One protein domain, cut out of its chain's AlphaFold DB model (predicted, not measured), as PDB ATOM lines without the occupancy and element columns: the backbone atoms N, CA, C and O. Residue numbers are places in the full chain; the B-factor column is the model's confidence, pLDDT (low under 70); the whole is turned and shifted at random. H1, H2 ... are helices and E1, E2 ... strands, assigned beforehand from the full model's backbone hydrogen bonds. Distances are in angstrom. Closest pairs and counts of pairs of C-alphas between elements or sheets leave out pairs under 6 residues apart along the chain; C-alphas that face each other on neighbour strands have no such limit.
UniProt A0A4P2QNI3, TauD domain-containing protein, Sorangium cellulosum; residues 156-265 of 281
ATOM      1  N   PHE A 156     -16.298 -21.110  23.609       86.75
ATOM      2  CA  PHE A 156     -16.496 -22.306  24.426       86.75
ATOM      3  C   PHE A 156     -15.453 -22.426  25.542       86.75
ATOM      4  O   PHE A 156     -15.802 -22.629  26.693       86.75
ATOM      5  N   GLN A 157     -14.168 -22.236  25.255       85.25
ATOM      6  CA  GLN A 157     -13.142 -22.350  26.294       85.25
ATOM      7  C   GLN A 157     -13.231 -21.229  27.343       85.25
ATOM      8  O   GLN A 157     -12.867 -21.449  28.491       85.25
ATOM      9  N   ARG A 158     -13.731 -20.037  26.972       85.25
ATOM     10  CA  ARG A 158     -13.931 -18.911  27.901       85.25
ATOM     11  C   ARG A 158     -15.017 -19.210  28.934       85.25
ATOM     12  O   ARG A 158     -15.048 -18.544  29.963       85.25
ATOM     13  N   SER A 159     -15.898 -20.179  28.673       84.06
ATOM     14  CA  SER A 159     -16.874 -20.654  29.656       84.06
ATOM     15  C   SER A 159     -16.364 -21.815  30.516       84.06
ATOM     16  O   SER A 159     -17.067 -22.221  31.441       84.06
ATOM     17  N   LEU A 160     -15.167 -22.346  30.246       84.62
ATOM     18  CA  LEU A 160     -14.543 -23.401  31.043       84.62
ATOM     19  C   LEU A 160     -13.657 -22.814  32.147       84.62
ATOM     20  O   LEU A 160     -13.087 -21.734  32.013       84.62
ATOM     21  N   ASP A 161     -13.490 -23.573  33.230       87.88
ATOM     22  CA  ASP A 161     -12.468 -23.283  34.235       87.88
ATOM     23  C   ASP A 161     -11.066 -23.412  33.597       87.88
ATOM     24  O   ASP A 161     -10.760 -24.479  33.050       87.88
ATOM     25  N   PRO A 162     -10.192 -22.388  33.677       88.44
ATOM     26  CA  PRO A 162      -8.854 -22.431  33.080       88.44
ATOM     27  C   PRO A 162      -8.022 -23.650  33.497       88.44
ATOM     28  O   PRO A 162      -7.263 -24.190  32.690       88.44
ATOM     29  N   ARG A 163      -8.239 -24.171  34.714       89.50
ATOM     30  CA  ARG A 163      -7.548 -25.364  35.233       89.50
ATOM     31  C   ARG A 163      -7.843 -26.621  34.415       89.50
ATOM     32  O   ARG A 163      -7.062 -27.570  34.447       89.50
ATOM     33  N   ILE A 164      -8.972 -26.667  33.705       89.44
ATOM     34  CA  ILE A 164      -9.305 -27.766  32.790       89.44
ATOM     35  C   ILE A 164      -8.364 -27.727  31.582       89.44
ATOM     36  O   ILE A 164      -7.783 -28.754  31.234       89.44
ATOM     37  N   LEU A 165      -8.178 -26.550  30.977       90.44
ATOM     38  CA  LEU A 165      -7.295 -26.365  29.823       90.44
ATOM     39  C   LEU A 165      -5.842 -26.665  30.186       90.44
ATOM     40  O   LEU A 165      -5.190 -27.418  29.470       90.44
ATOM     41  N   GLU A 166      -5.370 -26.156  31.325       90.25
ATOM     42  CA  GLU A 166      -4.022 -26.422  31.845       90.25
ATOM     43  C   GLU A 166      -3.790 -27.924  32.056       90.25
ATOM     44  O   GLU A 166      -2.808 -28.486  31.579       90.25
ATOM     45  N   ARG A 167      -4.744 -28.626  32.684       92.38
ATOM     46  CA  ARG A 167      -4.646 -30.081  32.870       92.38
ATOM     47  C   ARG A 167      -4.572 -30.830  31.546       92.38
ATOM     48  O   ARG A 167      -3.779 -31.762  31.434       92.38
ATOM     49  N   PHE A 168      -5.389 -30.460  30.564       93.94
ATOM     50  CA  PHE A 168      -5.363 -31.085  29.242       93.94
ATOM     51  C   PHE A 168      -4.082 -30.766  28.467       93.94
ATOM     52  O   PHE A 168      -3.551 -31.644  27.784       93.94
ATOM     53  N   HIS A 169      -3.576 -29.541  28.582       94.06
ATOM     54  CA  HIS A 169      -2.300 -29.130  28.012       94.06
ATOM     55  C   HIS A 169      -1.151 -29.974  28.587       94.06
ATOM     56  O   HIS A 169      -0.418 -30.617  27.835       94.06
ATOM     57  N   ASP A 170      -1.055 -30.064  29.914       92.88
ATOM     58  CA  ASP A 170       0.063 -30.721  30.596       92.88
ATOM     59  C   ASP A 170       0.010 -32.249  30.500       92.88
ATOM     60  O   ASP A 170       1.040 -32.919  30.403       92.88
ATOM     61  N   ARG A 171      -1.196 -32.832  30.558       91.75
ATOM     62  CA  ARG A 171      -1.380 -34.292  30.570       91.75
ATOM     63  C   ARG A 171      -1.516 -34.905  29.189       91.75
ATOM     64  O   ARG A 171      -1.284 -36.109  29.073       91.75
ATOM     65  N   LYS A 172      -1.850 -34.109  28.168       93.12
ATOM     66  CA  LYS A 172      -2.158 -34.592  26.815       93.12
ATOM     67  C   LYS A 172      -3.306 -35.621  26.829       93.12
ATOM     68  O   LYS A 172      -3.982 -35.809  27.842       93.12
ATOM     69  N   VAL A 173      -3.569 -36.266  25.693       92.50
ATOM     70  CA  VAL A 173      -4.590 -37.313  25.550       92.50
ATOM     71  C   VAL A 173      -3.995 -38.504  24.808       92.50
ATOM     72  O   VAL A 173      -3.431 -38.352  23.729       92.50
ATOM     73  N   LEU A 174      -4.134 -39.701  25.380       90.44
ATOM     74  CA  LEU A 174      -3.814 -40.954  24.698       90.44
ATOM     75  C   LEU A 174      -5.029 -41.407  23.886       90.44
ATOM     76  O   LEU A 174      -6.067 -41.737  24.458       90.44
ATOM     77  N   TYR A 175      -4.866 -41.507  22.573       89.56
ATOM     78  CA  TYR A 175      -5.838 -42.136  21.692       89.56
ATOM     79  C   TYR A 175      -5.443 -43.586  21.447       89.56
ATOM     80  O   TYR A 175      -4.274 -43.927  21.278       89.56
ATOM     81  N   THR A 176      -6.433 -44.472  21.475       88.38
ATOM     82  CA  THR A 176      -6.279 -45.875  21.093       88.38
ATOM     83  C   THR A 176      -7.450 -46.241  20.199       88.38
ATOM     84  O   THR A 176      -8.598 -46.166  20.634       88.38
ATOM     85  N   ARG A 177      -7.164 -46.647  18.962       85.50
ATOM     86  CA  ARG A 177      -8.178 -47.093  18.004       85.50
ATOM     87  C   ARG A 177      -7.939 -48.552  17.661       85.50
ATOM     88  O   ARG A 177      -6.815 -48.947  17.364       85.50
ATOM     89  N   ASN A 178      -8.999 -49.348  17.733       85.62
ATOM     90  CA  ASN A 178      -8.981 -50.747  17.325       85.62
ATOM     91  C   ASN A 178      -9.731 -50.871  15.999       85.62
ATOM     92  O   ASN A 178     -10.824 -50.326  15.853       85.62
ATOM     93  N   TYR A 179      -9.124 -51.583  15.061       86.31
ATOM     94  CA  TYR A 179      -9.683 -51.921  13.763       86.31
ATOM     95  C   TYR A 179      -9.911 -53.425  13.750       86.31
ATOM     96  O   TYR A 179      -8.963 -54.215  13.654       86.31
ATOM     97  N   ASP A 180     -11.169 -53.811  13.906       81.50
ATOM     98  CA  ASP A 180     -11.579 -55.203  13.830       81.50
ATOM     99  C   ASP A 180     -11.878 -55.597  12.377       81.50
ATOM    100  O   ASP A 180     -12.380 -54.771  11.607       81.50
ATOM    101  N   PRO A 181     -11.597 -56.859  11.990       77.06
ATOM    102  CA  PRO A 181     -12.040 -57.399  10.719       77.06
ATOM    103  C   PRO A 181     -13.538 -57.158  10.548       77.06
ATOM    104  O   PRO A 181     -14.309 -57.461  11.465       77.06
ATOM    105  N   PRO A 182     -13.963 -56.617   9.402       71.38
ATOM    106  CA  PRO A 182     -15.367 -56.346   9.197       71.38
ATOM    107  C   PRO A 182     -16.172 -57.637   9.158       71.38
ATOM    108  O   PRO A 182     -15.768 -58.625   8.548       71.38
ATOM    109  N   THR A 183     -17.329 -57.613   9.806       75.56
ATOM    110  CA  THR A 183     -18.284 -58.727   9.807       75.56
ATOM    111  C   THR A 183     -19.325 -58.589   8.698       75.56
ATOM    112  O   THR A 183     -20.019 -59.549   8.381       75.56
ATOM    113  N   ASP A 184     -19.440 -57.400   8.105       68.44
ATOM    114  CA  ASP A 184     -20.323 -57.064   6.991       68.44
ATOM    115  C   ASP A 184     -19.815 -55.814   6.236       68.44
ATOM    116  O   ASP A 184     -18.840 -55.167   6.625       68.44
ATOM    117  N   LEU A 185     -20.491 -55.443   5.144       59.91
ATOM    118  CA  LEU A 185     -20.105 -54.287   4.327       59.91
ATOM    119  C   LEU A 185     -20.189 -52.951   5.095       59.91
ATOM    120  O   LEU A 185     -19.429 -52.028   4.817       59.91
ATOM    121  N   LYS A 186     -21.099 -52.835   6.072       60.69
ATOM    122  CA  LYS A 186     -21.299 -51.607   6.863       60.69
ATOM    123  C   LYS A 186     -20.191 -51.421   7.899       60.69
ATOM    124  O   LYS A 186     -19.688 -50.319   8.080       60.69
ATOM    125  N   SER A 187     -19.774 -52.498   8.549       63.22
ATOM    126  CA  SER A 187     -18.636 -52.538   9.468       63.22
ATOM    127  C   SER A 187     -17.304 -52.424   8.729       63.22
ATOM    128  O   SER A 187     -16.371 -51.860   9.287       63.22
ATOM    129  N   ALA A 188     -17.210 -52.837   7.458       57.12
ATOM    130  CA  ALA A 188     -16.039 -52.553   6.620       57.12
ATOM    131  C   ALA A 188     -15.798 -51.052   6.479       57.12
ATOM    132  O   ALA A 188     -14.685 -50.599   6.732       57.12
ATOM    133  N   ILE A 189     -16.859 -50.301   6.184       54.69
ATOM    134  CA  ILE A 189     -16.873 -48.838   6.026       54.69
ATOM    135  C   ILE A 189     -16.417 -48.112   7.303       54.69
ATOM    136  O   ILE A 189     -15.738 -47.094   7.213       54.69
ATOM    137  N   VAL A 190     -16.752 -48.629   8.489       59.69
ATOM    138  CA  VAL A 190     -16.521 -47.929   9.771       59.69
ATOM    139  C   VAL A 190     -15.283 -48.435  10.529       59.69
ATOM    140  O   VAL A 190     -14.627 -47.667  11.237       59.69
ATOM    141  N   SER A 191     -14.939 -49.714  10.372       65.06
ATOM    142  CA  SER A 191     -14.013 -50.424  11.267       65.06
ATOM    143  C   SER A 191     -12.815 -51.056  10.554       65.06
ATOM    144  O   SER A 191     -11.836 -51.401  11.215       65.06
ATOM    145  N   GLY A 192     -12.856 -51.193   9.223       76.62
ATOM    146  CA  GLY A 192     -11.768 -51.783   8.446       76.62
ATOM    147  C   GLY A 192     -10.544 -50.868   8.380       76.62
ATOM    148  O   GLY A 192     -10.630 -49.712   7.946       76.62
ATOM    149  N   TRP A 193      -9.374 -51.388   8.760       86.00
ATOM    150  CA  TRP A 193      -8.117 -50.648   8.616       86.00
ATOM    151  C   TRP A 193      -7.806 -50.366   7.141       86.00
ATOM    152  O   TRP A 193      -7.245 -49.321   6.831       86.00
ATOM    153  N   GLN A 194      -8.235 -51.231   6.217       85.19
ATOM    154  CA  GLN A 194      -7.927 -51.085   4.796       85.19
ATOM    155  C   GLN A 194      -8.489 -49.795   4.204       85.19
ATOM    156  O   GLN A 194      -7.793 -49.103   3.469       85.19
ATOM    157  N   LEU A 195      -9.728 -49.445   4.556       78.31
ATOM    158  CA  LEU A 195     -10.337 -48.187   4.120       78.31
ATOM    159  C   LEU A 195      -9.713 -46.988   4.834       78.31
ATOM    160  O   LEU A 195      -9.468 -45.966   4.206       78.31
ATOM    161  N   SER A 196      -9.404 -47.128   6.126       80.06
ATOM    162  CA  SER A 196      -8.823 -46.038   6.928       80.06
ATOM    163  C   SER A 196      -7.406 -45.653   6.478       80.06
ATOM    164  O   SER A 196      -7.003 -44.502   6.628       80.06
ATOM    165  N   PHE A 197      -6.652 -46.609   5.932       83.44
ATOM    166  CA  PHE A 197      -5.293 -46.410   5.413       83.44
ATOM    167  C   PHE A 197      -5.213 -46.445   3.881       83.44
ATOM    168  O   PHE A 197      -4.128 -46.290   3.326       83.44
ATOM    169  N   ASN A 198      -6.343 -46.652   3.202       82.44
ATOM    170  CA  ASN A 198      -6.448 -46.781   1.750       82.44
ATOM    171  C   ASN A 198      -5.460 -47.802   1.136       82.44
ATOM    172  O   ASN A 198      -4.811 -47.543   0.124       82.44
ATOM    173  N   THR A 199      -5.304 -48.965   1.774       85.81
ATOM    174  CA  THR A 199      -4.416 -50.047   1.317       85.81
ATOM    175  C   THR A 199      -4.817 -51.388   1.928       85.81
ATOM    176  O   THR A 199      -5.387 -51.434   3.012       85.81
ATOM    177  N   SER A 200      -4.495 -52.499   1.265       88.44
ATOM    178  CA  SER A 200      -4.627 -53.861   1.805       88.44
ATOM    179  C   SER A 200      -3.296 -54.464   2.276       88.44
ATOM    180  O   SER A 200      -3.258 -55.628   2.672       88.44
ATOM    181  N   ASP A 201      -2.210 -53.685   2.268       91.38
ATOM    182  CA  ASP A 201      -0.874 -54.117   2.687       91.38
ATOM    183  C   ASP A 201      -0.559 -53.658   4.123       91.38
ATOM    184  O   ASP A 201      -0.419 -52.466   4.405       91.38
ATOM    185  N   LYS A 202      -0.392 -54.619   5.041       93.38
ATOM    186  CA  LYS A 202      -0.051 -54.361   6.454       93.38
ATOM    187  C   LYS A 202       1.328 -53.722   6.640       93.38
ATOM    188  O   LYS A 202       1.518 -52.942   7.579       93.38
ATOM    189  N   GLY A 203       2.291 -54.053   5.780       93.88
ATOM    190  CA  GLY A 203       3.618 -53.440   5.772       93.88
ATOM    191  C   GLY A 203       3.506 -51.951   5.472       93.88
ATOM    192  O   GLY A 203       3.971 -51.129   6.260       93.88
ATOM    193  N   LYS A 204       2.743 -51.610   4.426       92.88
ATOM    194  CA  LYS A 204       2.445 -50.223   4.052       92.88
ATOM    195  C   LYS A 204       1.746 -49.448   5.169       92.88
ATOM    196  O   LYS A 204       2.118 -48.319   5.458       92.88
ATOM    197  N   VAL A 205       0.770 -50.054   5.848       91.94
ATOM    198  CA  VAL A 205       0.114 -49.428   7.013       91.94
ATOM    199  C   VAL A 205       1.102 -49.155   8.143       91.94
ATOM    200  O   VAL A 205       1.020 -48.115   8.789       91.94
ATOM    201  N   SER A 206       2.038 -50.071   8.389       92.69
ATOM    202  CA  SER A 206       3.036 -49.915   9.451       92.69
ATOM    203  C   SER A 206       4.038 -48.801   9.129       92.69
ATOM    204  O   SER A 206       4.440 -48.067  10.030       92.69
ATOM    205  N   GLU A 207       4.404 -48.638   7.853       92.44
ATOM    206  CA  GLU A 207       5.166 -47.482   7.358       92.44
ATOM    207  C   GLU A 207       4.397 -46.182   7.578       92.44
ATOM    208  O   GLU A 207       4.894 -45.301   8.269       92.44
ATOM    209  N   ILE A 208       3.154 -46.117   7.096       90.62
ATOM    210  CA  ILE A 208       2.290 -44.946   7.249       90.62
ATOM    211  C   ILE A 208       2.146 -44.555   8.724       90.62
ATOM    212  O   ILE A 208       2.302 -43.389   9.070       90.62
ATOM    213  N   CYS A 209       1.862 -45.522   9.604       91.88
ATOM    214  CA  CYS A 209       1.738 -45.273  11.038       91.88
ATOM    215  C   CYS A 209       3.013 -44.645  11.603       91.88
ATOM    216  O   CYS A 209       2.930 -43.648  12.307       91.88
ATOM    217  N   ARG A 210       4.187 -45.178  11.259       91.12
ATOM    218  CA  ARG A 210       5.467 -44.614  11.697       91.12
ATOM    219  C   ARG A 210       5.677 -43.191  11.173       91.12
ATOM    220  O   ARG A 210       6.083 -42.337  11.956       91.12
ATOM    221  N   ASP A 211       5.362 -42.937   9.905       89.69
ATOM    222  CA  ASP A 211       5.543 -41.628   9.268       89.69
ATOM    223  C   ASP A 211       4.637 -40.554   9.891       89.69
ATOM    224  O   ASP A 211       5.052 -39.409  10.061       89.69
ATOM    225  N   VAL A 212       3.420 -40.930  10.299       86.31
ATOM    226  CA  VAL A 212       2.453 -40.020  10.938       86.31
ATOM    227  C   VAL A 212       2.479 -40.058  12.473       86.31
ATOM    228  O   VAL A 212       1.610 -39.467  13.112       86.31
ATOM    229  N   GLY A 213       3.456 -40.736  13.085       89.06
ATOM    230  CA  GLY A 213       3.656 -40.744  14.541       89.06
ATOM    231  C   GLY A 213       2.668 -41.603  15.343       89.06
ATOM    232  O   GLY A 213       2.360 -41.284  16.492       89.06
ATOM    233  N   LEU A 214       2.156 -42.683  14.754       92.06
ATOM    234  CA  LEU A 214       1.304 -43.682  15.395       92.06
ATOM    235  C   LEU A 214       2.094 -44.955  15.739       92.06
ATOM    236  O   LEU A 214       2.820 -45.511  14.914       92.06
ATOM    237  N   GLU A 215       1.874 -45.491  16.938       94.06
ATOM    238  CA  GLU A 215       2.239 -46.865  17.284       94.06
ATOM    239  C   GLU A 215       1.236 -47.820  16.628       94.06
ATOM    240  O   GLU A 215       0.033 -47.666  16.840       94.06
ATOM    241  N   ALA A 216       1.706 -48.817  15.874       94.56
ATOM    242  CA  ALA A 216       0.868 -49.855  15.274       94.56
ATOM    243  C   ALA A 216       1.151 -51.224  15.908       94.56
ATOM    244  O   ALA A 216       2.281 -51.708  15.897       94.56
ATOM    245  N   GLU A 217       0.110 -51.869  16.426       95.00
ATOM    246  CA  GLU A 217       0.150 -53.221  16.979       95.00
ATOM    247  C   GLU A 217      -0.774 -54.135  16.163       95.00
ATOM    248  O   GLU A 217      -1.992 -53.942  16.125       95.00
ATOM    249  N   TRP A 218      -0.202 -55.160  15.530       93.81
ATOM    250  CA  TRP A 218      -0.951 -56.159  14.768       93.81
ATOM    251  C   TRP A 218      -1.258 -57.399  15.607       93.81
ATOM    252  O   TRP A 218      -0.381 -57.960  16.260       93.81
ATOM    253  N   ARG A 219      -2.506 -57.874  15.537       89.94
ATOM    254  CA  ARG A 219      -2.969 -59.127  16.156       89.94
ATOM    255  C   ARG A 219      -3.760 -59.944  15.133       89.94
ATOM    256  O   ARG A 219      -4.989 -59.892  15.086       89.94
ATOM    257  N   GLY A 220      -3.048 -60.678  14.278       89.44
ATOM    258  CA  GLY A 220      -3.653 -61.342  13.118       89.44
ATOM    259  C   GLY A 220      -4.166 -60.308  12.113       89.44
ATOM    260  O   GLY A 220      -3.388 -59.487  11.631       89.44
ATOM    261  N   GLU A 221      -5.467 -60.322  11.815       87.31
ATOM    262  CA  GLU A 221      -6.135 -59.335  10.941       87.31
ATOM    263  C   GLU A 221      -6.629 -58.075  11.673       87.31
ATOM    264  O   GLU A 221      -7.187 -57.176  11.046       87.31
ATOM    265  N   ARG A 222      -6.421 -57.995  12.992       89.75
ATOM    266  CA  ARG A 222      -6.742 -56.810  13.795       89.75
ATOM    267  C   ARG A 222      -5.554 -55.863  13.848       89.75
ATOM    268  O   ARG A 222      -4.430 -56.306  14.098       89.75
ATOM    269  N   LEU A 223      -5.830 -54.573  13.711       91.88
ATOM    270  CA  LEU A 223      -4.869 -53.502  13.957       91.88
ATOM    271  C   LEU A 223      -5.301 -52.720  15.194       91.88
ATOM    272  O   LEU A 223      -6.478 -52.412  15.372       91.88
ATOM    273  N   ARG A 224      -4.342 -52.348  16.030       91.62
ATOM    274  CA  ARG A 224      -4.511 -51.310  17.039       91.62
ATOM    275  C   ARG A 224      -3.515 -50.202  16.766       91.62
ATOM    276  O   ARG A 224      -2.324 -50.476  16.665       91.62
ATOM    277  N   THR A 225      -3.994 -48.966  16.705       92.06
ATOM    278  CA  THR A 225      -3.126 -47.788  16.676       92.06
ATOM    279  C   THR A 225      -3.189 -47.035  17.994       92.06
ATOM    280  O   THR A 225      -4.253 -46.967  18.622       92.06
ATOM    281  N   ARG A 226      -2.060 -46.469  18.426       92.19
ATOM    282  CA  ARG A 226      -1.975 -45.619  19.619       92.19
ATOM    283  C   ARG A 226      -1.114 -44.399  19.349       92.19
ATOM    284  O   ARG A 226      -0.101 -44.493  18.668       92.19
ATOM    285  N   ASN A 227      -1.497 -43.269  19.919       93.62
ATOM    286  CA  ASN A 227      -0.681 -42.063  19.919       93.62
ATOM    287  C   ASN A 227      -1.099 -41.146  21.064       93.62
ATOM    288  O   ASN A 227      -2.242 -41.172  21.524       93.62
ATOM    289  N   ILE A 228      -0.166 -40.317  21.515       91.88
ATOM    290  CA  ILE A 228      -0.454 -39.234  22.450       91.88
ATOM    291  C   ILE A 228      -0.589 -37.958  21.623       91.88
ATOM    292  O   ILE A 228       0.381 -37.539  20.996       91.88
ATOM    293  N   ALA A 229      -1.770 -37.344  21.633       92.69
ATOM    294  CA  ALA A 229      -2.012 -36.047  21.009       92.69
ATOM    295  C   ALA A 229      -2.312 -34.983  22.070       92.69
ATOM    296  O   ALA A 229      -2.493 -35.273  23.255       92.69
ATOM    297  N   GLN A 230      -2.342 -33.729  21.649       93.62
ATOM    298  CA  GLN A 230      -2.689 -32.581  22.472       93.62
ATOM    299  C   GLN A 230      -4.066 -32.748  23.142       93.62
ATOM    300  O   GLN A 230      -5.022 -33.254  22.555       93.62
ATOM    301  N   GLY A 231      -4.159 -32.324  24.405       92.19
ATOM    302  CA  GLY A 231      -5.444 -32.116  25.076       92.19
ATOM    303  C   GLY A 231      -5.933 -30.681  24.885       92.19
ATOM    304  O   GLY A 231      -7.095 -30.426  24.581       92.19
ATOM    305  N   ALA A 232      -5.029 -29.727  25.038       93.88
ATOM    306  CA  ALA A 232      -5.227 -28.338  24.669       93.88
ATOM    307  C   ALA A 232      -3.980 -27.867  23.918       93.88
ATOM    308  O   ALA A 232      -2.891 -28.404  24.136       93.88
ATOM    309  N   ALA A 233      -4.145 -26.900  23.021       94.00
ATOM    310  CA  ALA A 233      -3.071 -26.389  22.181       94.00
ATOM    311  C   ALA A 233      -3.128 -24.867  22.096       94.00
ATOM    312  O   ALA A 233      -4.209 -24.278  22.040       94.00
ATOM    313  N   TYR A 234      -1.957 -24.237  22.072       94.25
ATOM    314  CA  TYR A 234      -1.847 -22.819  21.769       94.25
ATOM    315  C   TYR A 234      -2.072 -22.597  20.277       94.25
ATOM    316  O   TYR A 234      -1.439 -23.246  19.443       94.25
ATOM    317  N   HIS A 235      -2.957 -21.665  19.935       93.38
ATOM    318  CA  HIS A 235      -3.097 -21.223  18.559       93.38
ATOM    319  C   HIS A 235      -1.789 -20.540  18.117       93.38
ATOM    320  O   HIS A 235      -1.367 -19.585  18.771       93.38
ATOM    321  N   PRO A 236      -1.156 -20.955  17.003       91.12
ATOM    322  CA  PRO A 236       0.198 -20.512  16.655       91.12
ATOM    323  C   PRO A 236       0.302 -19.007  16.366       91.12
ATOM    324  O   PRO A 236       1.356 -18.421  16.568       91.12
ATOM    325  N   ILE A 237      -0.792 -18.388  15.908       91.25
ATOM    326  CA  ILE A 237      -0.845 -16.946  15.607       91.25
ATOM    327  C   ILE A 237      -1.368 -16.119  16.795       91.25
ATOM    328  O   ILE A 237      -0.700 -15.188  17.227       91.25
ATOM    329  N   THR A 238      -2.549 -16.436  17.346       90.56
ATOM    330  CA  THR A 238      -3.152 -15.631  18.427       90.56
ATOM    331  C   THR A 238      -2.578 -15.907  19.818       90.56
ATOM    332  O   THR A 238      -2.804 -15.117  20.730       90.56
ATOM    333  N   GLY A 239      -1.872 -17.026  20.017       92.81
ATOM    334  CA  GLY A 239      -1.341 -17.432  21.321       92.81
ATOM    335  C   GLY A 239      -2.406 -17.870  22.334       92.81
ATOM    336  O   GLY A 239      -2.089 -18.094  23.498       92.81
ATOM    337  N   GLU A 240      -3.671 -17.999  21.931       91.88
ATOM    338  CA  GLU A 240      -4.748 -18.442  22.820       91.88
ATOM    339  C   GLU A 240      -4.653 -19.954  23.081       91.88
ATOM    340  O   GLU A 240      -4.537 -20.736  22.138       91.88
ATOM    341  N   LEU A 241      -4.748 -20.381  24.346       92.75
ATOM    342  CA  LEU A 241      -4.846 -21.800  24.700       92.75
ATOM    343  C   LEU A 241      -6.272 -22.300  24.454       92.75
ATOM    344  O   LEU A 241      -7.207 -21.861  25.128       92.75
ATOM    345  N   LEU A 242      -6.432 -23.226  23.507       92.88
ATOM    346  CA  LEU A 242      -7.727 -23.779  23.122       92.88
ATOM    347  C   LEU A 242      -7.848 -25.245  23.529       92.88
ATOM    348  O   LEU A 242      -6.907 -26.022  23.352       92.88
ATOM    349  N   LEU A 243      -9.029 -25.652  24.009       91.12
ATOM    350  CA  LEU A 243      -9.349 -27.078  24.102       91.12
ATOM    351  C   LEU A 243      -9.362 -27.636  22.677       91.12
ATOM    352  O   LEU A 243     -10.187 -27.221  21.867       91.12
ATOM    353  N   HIS A 244      -8.453 -28.557  22.374       92.62
ATOM    354  CA  HIS A 244      -8.276 -29.090  21.029       92.62
ATOM    355  C   HIS A 244      -8.035 -30.592  21.117       92.62
ATOM    356  O   HIS A 244      -6.910 -31.068  21.051       92.62
ATOM    357  N   ASN A 245      -9.102 -31.339  21.368       90.25
ATOM    358  CA  ASN A 245      -9.064 -32.789  21.488       90.25
ATOM    359  C   ASN A 245     -10.450 -33.368  21.179       90.25
ATOM    360  O   ASN A 245     -11.405 -32.630  20.966       90.25
ATOM    361  N   GLN A 246     -10.561 -34.691  21.179       86.88
ATOM    362  CA  GLN A 246     -11.810 -35.432  21.030       86.88
ATOM    363  C   GLN A 246     -12.036 -36.415  22.189       86.88
ATOM    364  O   GLN A 246     -12.793 -37.370  22.061       86.88
ATOM    365  N   SER A 247     -11.399 -36.195  23.345       81.75
ATOM    366  CA  SER A 247     -11.529 -37.065  24.532       81.75
ATOM    367  C   SER A 247     -12.968 -37.177  25.051       81.75
ATOM    368  O   SER A 247     -13.330 -38.130  25.733       81.75
ATOM    369  N   TYR A 248     -13.800 -36.207  24.690       75.69
ATOM    370  CA  TYR A 248     -15.213 -36.147  25.012       75.69
ATOM    371  C   TYR A 248     -16.124 -36.831  23.972       75.69
ATOM    372  O   TYR A 248     -17.356 -36.750  24.067       75.69
ATOM    373  N   LEU A 249     -15.551 -37.486  22.959       69.94
ATOM    374  CA  LEU A 249     -16.285 -38.289  21.988       69.94
ATOM    375  C   LEU A 249     -16.246 -39.764  22.396       69.94
ATOM    376  O   LEU A 249     -15.196 -40.398  22.375       69.94
ATOM    377  N   ARG A 250     -17.408 -40.332  22.741       58.94
ATOM    378  CA  ARG A 250     -17.588 -41.791  22.844       58.94
ATOM    379  C   ARG A 250     -17.778 -42.407  21.458       58.94
ATOM    380  O   ARG A 250     -17.247 -43.474  21.176       58.94
ATOM    381  N   THR A 251     -18.545 -41.735  20.603       59.62
ATOM    382  CA  THR A 251     -18.744 -42.050  19.181       59.62
ATOM    383  C   THR A 251     -18.839 -40.731  18.401       59.62
ATOM    384  O   THR A 251     -18.959 -39.664  18.999       59.62
ATOM    385  N   MET A 252     -18.792 -40.772  17.067       58.41
ATOM    386  CA  MET A 252     -19.050 -39.575  16.246       58.41
ATOM    387  C   MET A 252     -20.543 -39.209  16.183       58.41
ATOM    388  O   MET A 252     -20.884 -38.114  15.738       58.41
ATOM    389  N   ALA A 253     -21.432 -40.108  16.619       55.66
ATOM    390  CA  ALA A 253     -22.873 -39.902  16.626       55.66
ATOM    391  C   ALA A 253     -23.328 -39.248  17.939       55.66
ATOM    392  O   ALA A 253     -22.898 -39.636  19.023       55.66
ATOM    393  N   SER A 254     -24.229 -38.274  17.841       54.12
ATOM    394  CA  SER A 254     -24.834 -37.587  18.981       54.12
ATOM    395  C   SER A 254     -26.357 -37.702  18.943       54.12
ATOM    396  O   SER A 254     -26.977 -37.573  17.887       54.12
ATOM    397  N   ASP A 255     -26.984 -37.889  20.104       59.69
ATOM    398  CA  ASP A 255     -28.448 -37.936  20.216       59.69
ATOM    399  C   ASP A 255     -29.069 -36.539  20.030       59.69
ATOM    400  O   ASP A 255     -30.204 -36.379  19.561       59.69
ATOM    401  N   VAL A 256     -28.297 -35.490  20.337       62.53
ATOM    402  CA  VAL A 256     -28.736 -34.093  20.316       62.53
ATOM    403  C   VAL A 256     -27.960 -33.304  19.266       62.53
ATOM    404  O   VAL A 256     -26.736 -33.352  19.169       62.53
ATOM    405  N   ARG A 257     -28.704 -32.560  18.447       52.41
ATOM    406  CA  ARG A 257     -28.159 -31.764  17.349       52.41
ATOM    407  C   ARG A 257     -27.208 -30.703  17.910       52.41
ATOM    408  O   ARG A 257     -27.620 -29.911  18.748       52.41
ATOM    409  N   GLY A 258     -25.957 -30.695  17.449       57.38
ATOM    410  CA  GLY A 258     -24.946 -29.727  17.889       57.38
ATOM    411  C   GLY A 258     -24.361 -29.985  19.280       57.38
ATOM    412  O   GLY A 258     -23.559 -29.179  19.740       57.38
ATOM    413  N   ALA A 259     -24.719 -31.089  19.942       56.84
ATOM    414  CA  ALA A 259     -24.148 -31.452  21.233       56.84
ATOM    415  C   ALA A 259     -22.893 -32.321  21.077       56.84
ATOM    416  O   ALA A 259     -22.791 -33.143  20.162       56.84
ATOM    417  N   MET A 260     -21.964 -32.180  22.022       56.62
ATOM    418  CA  MET A 260     -20.913 -33.169  22.267       56.62
ATOM    419  C   MET A 260     -21.538 -34.477  22.777       56.62
ATOM    420  O   MET A 260     -22.623 -34.466  23.362       56.62
ATOM    421  N   THR A 261     -20.866 -35.612  22.571       49.62
ATOM    422  CA  THR A 261     -21.366 -36.886  23.113       49.62
ATOM    423  C   THR A 261     -21.228 -36.943  24.645       49.62
ATOM    424  O   THR A 261     -20.479 -36.150  25.223       49.62
ATOM    425  N   PRO A 262     -21.913 -37.880  25.331       44.78
ATOM    426  CA  PRO A 262     -22.037 -37.887  26.791       44.78
ATOM    427  C   PRO A 262     -20.734 -37.964  27.599       44.78
ATOM    428  O   PRO A 262     -20.798 -37.790  28.811       44.78
ATOM    429  N   ALA A 263     -19.559 -38.170  26.995       45.53
ATOM    430  CA  ALA A 263     -18.301 -38.124  27.742       45.53
ATOM    431  C   ALA A 263     -17.989 -36.722  28.320       45.53
ATOM    432  O   ALA A 263     -17.211 -36.629  29.259       45.53
ATOM    433  N   VAL A 264     -18.659 -35.639  27.886       41.91
ATOM    434  CA  VAL A 264     -18.597 -34.334  28.596       41.91
ATOM    435  C   VAL A 264     -19.417 -34.314  29.886       41.91
ATOM    436  O   VAL A 264     -19.098 -33.532  30.779       41.91
ATOM    437  N   ARG A 265     -20.421 -35.192  30.060       41.16
ATOM    438  CA  ARG A 265     -21.123 -35.266  31.353       41.16
ATOM    439  C   ARG A 265     -20.166 -35.637  32.489       41.16
ATOM    440  O   ARG A 265     -20.453 -35.289  33.617       41.16
TER     441      ARG A 265
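AT A GLANCE: This is residues 156 to 265 of the 281 residues of the protein "TauD domain-containing protein" of Sorangium cellulosum (UniProt A0A4P2QNI3). A narrow antiparallel sheet of three strands, in the order E1, E3, E2, joins two small clusters: at one end H1 packs on the hairpin of E4 and E5, and at the other H4 covers E2 on one face while H2 and H3 graze the sheet. After E5 a long stretch, residues 244 to 261, loops off to one side and leads to the short H5. The printed part has 110 residues, with five named helices and five named strands in the order H1 E1 H2 H3 H4 E2 E3 E4 E5 H5; the class is mixed, helices and strands. The whole is loose, with a radius of gyration of the C-alphas of 16.9 A and spans of 44 by 34 by 23 A.

HOW THE PARTS SIT: Begin at H1, residues 162 to 171, and look across to E4, residues 232 to 234, and E5, residues 241 to 243: the closest C-alphas of H1 and E4 are those of His 169 and Ala 232, 4.5 A apart. E4 and E5 form a hairpin, with N 233 and O 242 at 2.9 A, within hydrogen-bond range. Next comes E1, residues 173 to 179, an edge strand antiparallel to the inner strand E3, residues 222 to 229; find N 175 and O 227 at 2.8 A. H2, residues 185 to 191, and H3, residues 193 to 197, only graze this sheet, and are close but not clearly touching, with the C-alphas of Ile 189 and Leu 195 the closest at 6.8 A. H4, residues 202 to 211, lies over E2, residues 215 to 219, and runs along the strands at 4 degrees to E2 on the local plane, at a height over the sheet of 9.0 A: two layers, a helix on one face of a sheet. The closest C-alphas of H4 and E2 are those of Ser 206 and Ala 216, 6.2 A apart. E2 and E3 form a hairpin, with N 217 and O 224 at 2.8 A. E3 runs on into E4 at 49 degrees. H5, residues 262 to 265, is apart from H1 and E1. In H1, H2, H3 and H4 every O i to N i+4 pair is within hydrogen-bond range; H5 is too short for one.

IN THESE COORDINATES: Find C-alpha 162 at (-8.854, -22.431, 33.080); from there H1 runs 14.2 A to C-alpha 171. E1 spans 19.4 A, H4 14.2 A and E2 13.4 A. E3 starts at C-alpha 222, (-6.742, -56.810, 13.795), and runs 22.5 A. H5 ends at C-alpha 265, (-21.123, -35.266, 31.353).

THE WHOLE: The C-alphas of Thr 183 and Thr 238, the two farthest apart, are 46.5 A apart. The printed part has no cut, and the link from E5 to H5 is long. Mean pLDDT of the printed part is 81.7; residues 184 to 191 and 249 to 265 are under 70.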